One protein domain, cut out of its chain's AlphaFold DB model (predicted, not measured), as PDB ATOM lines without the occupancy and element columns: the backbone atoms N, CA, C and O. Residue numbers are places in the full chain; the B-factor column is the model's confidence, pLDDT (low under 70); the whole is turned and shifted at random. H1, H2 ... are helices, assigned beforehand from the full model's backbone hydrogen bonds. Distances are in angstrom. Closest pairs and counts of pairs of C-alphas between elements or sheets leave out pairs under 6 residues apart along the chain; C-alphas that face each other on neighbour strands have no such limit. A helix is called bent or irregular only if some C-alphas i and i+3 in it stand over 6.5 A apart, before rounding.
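What this domain is: This is residues 236 to 283 of the 356 residues of an uncharacterized protein of Colletotrichum sublineola (UniProt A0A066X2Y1). Two long helices, H1 and H2, make an open V lying almost in one plane, with the short link of residues 258 to 262 at its corner and the far parts of both arms standing free. The printed part has 48 residues with two named helices, H1 then H2, and no named strand; its class is all helix. It is only just extended, close to loose, with a radius of gyration of the C-alphas of 14.5 A. The outline is flat, with spans of 43 by 31 by 5 A.

How they stand to each other: Begin with H1, residues 236 to 257, and go on through a tight link of five residues to H2, residues 263 to 283. H1 and H2 are apart, but only just: their closest C-alphas are 8.2 A from each other. Look at residues 236 to 255 of H1 and residues 270 to 283 of H2, and you will find that both stretches stand free. In the backbones of H1 and H2, every O i to N i+4 pair is within hydrogen-bond range.

Where its parts are: Find C-alpha 236 at (32.210, -98.325, -6.286); from there H1 runs 31.6 A to C-alpha 257 at (54.370, -110.804, -25.005). After Gly 262, find C-alpha 263 at (65.063, -106.622, -33.474), where H2 begins. It runs 30.3 A to C-alpha 283 at (58.597, -83.240, -15.361). Neither H1 nor H2 is bent.

The domain as a whole: The two C-alphas farthest apart are those of Ala 236 and Pro 263, at 43.4 A. The first and last printed C-alphas, of Ala 236 and His 283, are 31.7 A apart. The printed part has no cut. In the B-factor column, find a mean pLDDT of 80.2 for the printed part of this model; residues 237 to 239 and residue 261 are under 70.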
ATOM      1  N   ALA A 236      32.427 -97.480  -5.113       70.00
ATOM      2  CA  ALA A 236      32.210 -98.325  -6.286       70.00
ATOM      3  C   ALA A 236      32.985 -97.821  -7.516       70.00
ATOM      4  O   ALA A 236      33.701 -98.602  -8.134       70.00
ATOM      5  N   ALA A 237      32.932 -96.518  -7.804       69.81
ATOM      6  CA  ALA A 237      33.647 -95.922  -8.932       69.81
ATOM      7  C   ALA A 237      35.174 -96.082  -8.820       69.81
ATOM      8  O   ALA A 237      35.836 -96.320  -9.824       69.81
ATOM      9  N   LEU A 238      35.733 -96.027  -7.605       61.62
ATOM     10  CA  LEU A 238      37.163 -96.278  -7.390       61.62
ATOM     11  C   LEU A 238      37.543 -97.744  -7.661       61.62
ATOM     12  O   LEU A 238      38.597 -98.021  -8.230       61.62
ATOM     13  N   ARG A 239      36.680 -98.698  -7.284       68.88
ATOM     14  CA  ARG A 239      36.890-100.127  -7.574       68.88
ATOM     15  C   ARG A 239      36.813-100.424  -9.069       68.88
ATOM     16  O   ARG A 239      37.584-101.254  -9.545       68.88
ATOM     17  N   ASP A 240      35.901 -99.765  -9.776       79.00
ATOM     18  CA  ASP A 240      35.744 -99.926 -11.222       79.00
ATOM     19  C   ASP A 240      36.932 -99.310 -11.971       79.00
ATOM     20  O   ASP A 240      37.544 -99.996 -12.783       79.00
ATOM     21  N   TYR A 241      37.365 -98.102 -11.594       76.00
ATOM     22  CA  TYR A 241      38.587 -97.490 -12.129       76.00
ATOM     23  C   TYR A 241      39.825 -98.373 -11.908       76.00
ATOM     24  O   TYR A 241      40.588 -98.634 -12.835       76.00
ATOM     25  N   ARG A 242      40.000 -98.920 -10.695       72.25
ATOM     26  CA  ARG A 242      41.126 -99.818 -10.389       72.25
ATOM     27  C   ARG A 242      41.067-101.115 -11.205       72.25
ATOM     28  O   ARG A 242      42.111-101.652 -11.569       72.25
ATOM     29  N   ARG A 243      39.867-101.631 -11.502       80.69
ATOM     30  CA  ARG A 243      39.691-102.797 -12.383       80.69
ATOM     31  C   ARG A 243      40.092-102.469 -13.818       80.69
ATOM     32  O   ARG A 243      40.850-103.237 -14.399       80.69
ATOM     33  N   GLU A 244      39.623-101.344 -14.352       85.88
ATOM     34  CA  GLU A 244      39.959-100.888 -15.707       85.88
ATOM     35  C   GLU A 244      41.467-100.666 -15.868       85.88
ATOM     36  O   GLU A 244      42.051-101.087 -16.864       85.88
ATOM     37  N   GLU A 245      42.126-100.089 -14.864       77.25
ATOM     38  CA  GLU A 245      43.564 -99.829 -14.917       77.25
ATOM     39  C   GLU A 245      44.401-101.121 -14.863       77.25
ATOM     40  O   GLU A 245      45.387-101.272 -15.593       77.25
ATOM     41  N   LEU A 246      43.979-102.104 -14.059       72.81
ATOM     42  CA  LEU A 246      44.592-103.436 -14.050       72.81
ATOM     43  C   LEU A 246      44.373-104.178 -15.375       72.81
ATOM     44  O   LEU A 246      45.296-104.831 -15.864       72.81
ATOM     45  N   GLU A 247      43.183-104.070 -15.972       86.19
ATOM     46  CA  GLU A 247      42.897-104.637 -17.294       86.19
ATOM     47  C   GLU A 247      43.754-103.977 -18.378       86.19
ATOM     48  O   GLU A 247      44.385-104.691 -19.161       86.19
ATOM     49  N   ARG A 248      43.887-102.645 -18.364       89.94
ATOM     50  CA  ARG A 248      44.751-101.890 -19.284       89.94
ATOM     51  C   ARG A 248      46.201-102.360 -19.202       89.94
ATOM     52  O   ARG A 248      46.809-102.678 -20.225       89.94
ATOM     53  N   ARG A 249      46.747-102.478 -17.988       70.56
ATOM     54  CA  ARG A 249      48.126-102.940 -17.770       70.56
ATOM     55  C   ARG A 249      48.322-104.393 -18.216       70.56
ATOM     56  O   ARG A 249      49.326-104.713 -18.850       70.56
ATOM     57  N   ALA A 250      47.353-105.267 -17.942       75.38
ATOM     58  CA  ALA A 250      47.392-106.662 -18.379       75.38
ATOM     59  C   ALA A 250      47.297-106.805 -19.911       75.38
ATOM     60  O   ALA A 250      47.940-107.681 -20.496       75.38
ATOM     61  N   GLU A 251      46.513-105.959 -20.584       90.88
ATOM     62  CA  GLU A 251      46.436-105.918 -22.047       90.88
ATOM     63  C   GLU A 251      47.730-105.414 -22.683       90.88
ATOM     64  O   GLU A 251      48.211-106.021 -23.646       90.88
ATOM     65  N   GLU A 252      48.331-104.359 -22.132       82.00
ATOM     66  CA  GLU A 252      49.636-103.857 -22.570       82.00
ATOM     67  C   GLU A 252      50.714-104.940 -22.440       82.00
ATOM     68  O   GLU A 252      51.469-105.185 -23.385       82.00
ATOM     69  N   GLU A 253      50.725-105.681 -21.329       75.94
ATOM     70  CA  GLU A 253      51.657-106.789 -21.132       75.94
ATOM     71  C   GLU A 253      51.410-107.940 -22.124       75.94
ATOM     72  O   GLU A 253      52.352-108.480 -22.713       75.94
ATOM     73  N   ARG A 254      50.144-108.305 -22.381       86.25
ATOM     74  CA  ARG A 254      49.792-109.312 -23.399       86.25
ATOM     75  C   ARG A 254      50.240-108.883 -24.790       86.25
ATOM     76  O   ARG A 254      50.805-109.702 -25.516       86.25
ATOM     77  N   LYS A 255      50.020-107.617 -25.150       86.00
ATOM     78  CA  LYS A 255      50.468-107.039 -26.421       86.00
ATOM     79  C   LYS A 255      51.983-107.139 -26.545       86.00
ATOM     80  O   LYS A 255      52.481-107.525 -27.596       86.00
ATOM     81  N   TYR A 256      52.702-106.877 -25.460       72.75
ATOM     82  CA  TYR A 256      54.155-106.967 -25.420       72.75
ATOM     83  C   TYR A 256      54.679-108.403 -25.566       72.75
ATOM     84  O   TYR A 256      55.644-108.650 -26.288       72.75
ATOM     85  N   ARG A 257      54.022-109.374 -24.919       74.81
ATOM     86  CA  ARG A 257      54.370-110.804 -25.005       74.81
ATOM     87  C   ARG A 257      54.103-111.412 -26.384       74.81
ATOM     88  O   ARG A 257      54.728-112.410 -26.726       74.81
ATOM     89  N   GLN A 258      53.187-110.836 -27.163       80.00
ATOM     90  CA  GLN A 258      52.898-111.282 -28.529       80.00
ATOM     91  C   GLN A 258      53.916-110.784 -29.562       80.00
ATOM     92  O   GLN A 258      53.936-111.309 -30.675       80.00
ATOM     93  N   ILE A 259      54.768-109.807 -29.222       77.50
ATOM     94  CA  ILE A 259      55.825-109.346 -30.127       77.50
ATOM     95  C   ILE A 259      56.870-110.470 -30.242       77.50
ATOM     96  O   ILE A 259      57.469-110.840 -29.225       77.50
ATOM     97  N   PRO A 260      57.110-111.025 -31.448       76.94
ATOM     98  CA  PRO A 260      58.107-112.068 -31.631       76.94
ATOM     99  C   PRO A 260      59.482-111.579 -31.163       76.94
ATOM    100  O   PRO A 260      59.867-110.433 -31.399       76.94
ATOM    101  N   HIS A 261      60.237-112.453 -30.496       62.59
ATOM    102  CA  HIS A 261      61.612-112.148 -30.115       62.59
ATOM    103  C   HIS A 261      62.450-111.862 -31.369       62.59
ATOM    104  O   HIS A 261      62.618-112.730 -32.223       62.59
ATOM    105  N   GLY A 262      62.953-110.632 -31.473       87.12
ATOM    106  CA  GLY A 262      63.697-110.133 -32.622       87.12
ATOM    107  C   GLY A 262      63.992-108.632 -32.497       87.12
ATOM    108  O   GLY A 262      63.590-108.010 -31.507       87.12
ATOM    109  N   PRO A 263      64.652-108.030 -33.501       85.44
ATOM    110  CA  PRO A 263      65.063-106.622 -33.474       85.44
ATOM    111  C   PRO A 263      63.882-105.647 -33.327       85.44
ATOM    112  O   PRO A 263      64.041-104.545 -32.812       85.44
ATOM    113  N   GLU A 264      62.673-106.057 -33.719       77.12
ATOM    114  CA  GLU A 264      61.456-105.259 -33.541       77.12
ATOM    115  C   GLU A 264      61.056-105.105 -32.066       77.12
ATOM    116  O   GLU A 264      60.617-104.027 -31.662       77.12
ATOM    117  N   ARG A 265      61.250-106.151 -31.249       78.38
ATOM    118  CA  ARG A 265      61.005-106.099 -29.802       78.38
ATOM    119  C   ARG A 265      61.998-105.159 -29.134       78.38
ATOM    120  O   ARG A 265      61.589-104.305 -28.359       78.38
ATOM    121  N   GLU A 266      63.275-105.259 -29.489       83.81
ATOM    122  CA  GLU A 266      64.331-104.377 -28.973       83.81
ATOM    123  C   GLU A 266      64.088-102.910 -29.361       83.81
ATOM    124  O   GLU A 266      64.169-102.024 -28.514       83.81
ATOM    125  N   ALA A 267      63.675-102.644 -30.603       85.56
ATOM    126  CA  ALA A 267      63.310-101.300 -31.049       85.56
ATOM    127  C   ALA A 267      62.038-100.753 -30.368       85.56
ATOM    128  O   ALA A 267      61.846 -99.538 -30.297       85.56
ATOM    129  N   ALA A 268      61.137-101.622 -29.900       78.62
ATOM    130  CA  ALA A 268      59.983-101.218 -29.100       78.62
ATOM    131  C   ALA A 268      60.386-100.879 -27.655       78.62
ATOM    132  O   ALA A 268      59.941 -99.848 -27.157       78.62
ATOM    133  N   VAL A 269      61.268-101.675 -27.023       83.12
ATOM    134  CA  VAL A 269      61.880-101.336 -25.717       83.12
ATOM    135  C   VAL A 269      62.557 -99.968 -25.803       83.12
ATOM    136  O   VAL A 269      62.271 -99.087 -25.003       83.12
ATOM    137  N   ALA A 270      63.414 -99.770 -26.809       89.19
ATOM    138  CA  ALA A 270      64.216 -98.559 -26.937       89.19
ATOM    139  C   ALA A 270      63.357 -97.296 -27.120       89.19
ATOM    140  O   ALA A 270      63.644 -96.264 -26.519       89.19
ATOM    141  N   ARG A 271      62.274 -97.379 -27.909       91.94
ATOM    142  CA  ARG A 271      61.325 -96.265 -28.082       91.94
ATOM    143  C   ARG A 271      60.574 -95.932 -26.797       91.94
ATOM    144  O   ARG A 271      60.310 -94.762 -26.535       91.94
ATOM    145  N   GLU A 272      60.225 -96.946 -26.013       84.56
ATOM    146  CA  GLU A 272      59.546 -96.765 -24.733       84.56
ATOM    147  C   GLU A 272      60.473 -96.137 -23.685       84.56
ATOM    148  O   GLU A 272      60.090 -95.172 -23.029       84.56
ATOM    149  N   GLU A 273      61.723 -96.598 -23.598       85.88
ATOM    150  CA  GLU A 273      62.743 -95.976 -22.746       85.88
ATOM    151  C   GLU A 273      63.013 -94.518 -23.138       85.88
ATOM    152  O   GLU A 273      63.168 -93.657 -22.272       85.88
ATOM    153  N   GLU A 274      63.063 -94.208 -24.436       92.62
ATOM    154  CA  GLU A 274      63.243 -92.833 -24.906       92.62
ATOM    155  C   GLU A 274      62.040 -91.946 -24.557       92.62
ATOM    156  O   GLU A 274      62.224 -90.812 -24.106       92.62
ATOM    157  N   ARG A 275      60.815 -92.471 -24.680       91.75
ATOM    158  CA  ARG A 275      59.591 -91.786 -24.247       91.75
ATOM    159  C   ARG A 275      59.607 -91.507 -22.743       91.75
ATOM    160  O   ARG A 275      59.260 -90.397 -22.341       91.75
ATOM    161  N   GLN A 276      60.060 -92.465 -21.935       82.25
ATOM    162  CA  GLN A 276      60.206 -92.280 -20.492       82.25
ATOM    163  C   GLN A 276      61.226 -91.180 -20.171       82.25
ATOM    164  O   GLN A 276      60.917 -90.262 -19.422       82.25
ATOM    165  N   ARG A 277      62.395 -91.181 -20.826       88.31
ATOM    166  CA  ARG A 277      63.397 -90.110 -20.652       88.31
ATOM    167  C   ARG A 277      62.850 -88.732 -21.016       88.31
ATOM    168  O   ARG A 277      63.177 -87.752 -20.353       88.31
ATOM    169  N   GLN A 278      62.039 -88.639 -22.071       87.75
ATOM    170  CA  GLN A 278      61.388 -87.382 -22.443       87.75
ATOM    171  C   GLN A 278      60.377 -86.933 -21.384       87.75
ATOM    172  O   GLN A 278      60.352 -85.749 -21.050       87.75
ATOM    173  N   TYR A 279      59.583 -87.857 -20.838       80.19
ATOM    174  CA  TYR A 279      58.643 -87.570 -19.754       80.19
ATOM    175  C   TYR A 279      59.370 -87.060 -18.502       80.19
ATOM    176  O   TYR A 279      59.051 -85.977 -18.009       80.19
ATOM    177  N   ASP A 280      60.409 -87.772 -18.065       74.50
ATOM    178  CA  ASP A 280      61.212 -87.411 -16.894       74.50
ATOM    179  C   ASP A 280      61.893 -86.045 -17.083       74.50
ATOM    180  O   ASP A 280      61.921 -85.224 -16.169       74.50
ATOM    181  N   MET A 281      62.390 -85.748 -18.290       83.19
ATOM    182  CA  MET A 281      62.995 -84.451 -18.614       83.19
ATOM    183  C   MET A 281      61.983 -83.300 -18.552       83.19
ATOM    184  O   MET A 281      62.321 -82.215 -18.088       83.19
ATOM    185  N   VAL A 282      60.747 -83.510 -19.012       82.25
ATOM    186  CA  VAL A 282      59.695 -82.483 -18.957       82.25
ATOM    187  C   VAL A 282      59.225 -82.261 -17.519       82.25
ATOM    188  O   VAL A 282      59.029 -81.115 -17.116       82.25
ATOM    189  N   HIS A 283      59.095 -83.327 -16.732       72.56
ATOM    190  CA  HIS A 283      58.597 -83.240 -15.361       72.56
ATOM    191  C   HIS A 283      59.651 -82.777 -14.340       72.56
ATOM    192  O   HIS A 283      59.288 -82.084 -13.393       72.56
TER     193      HIS A 283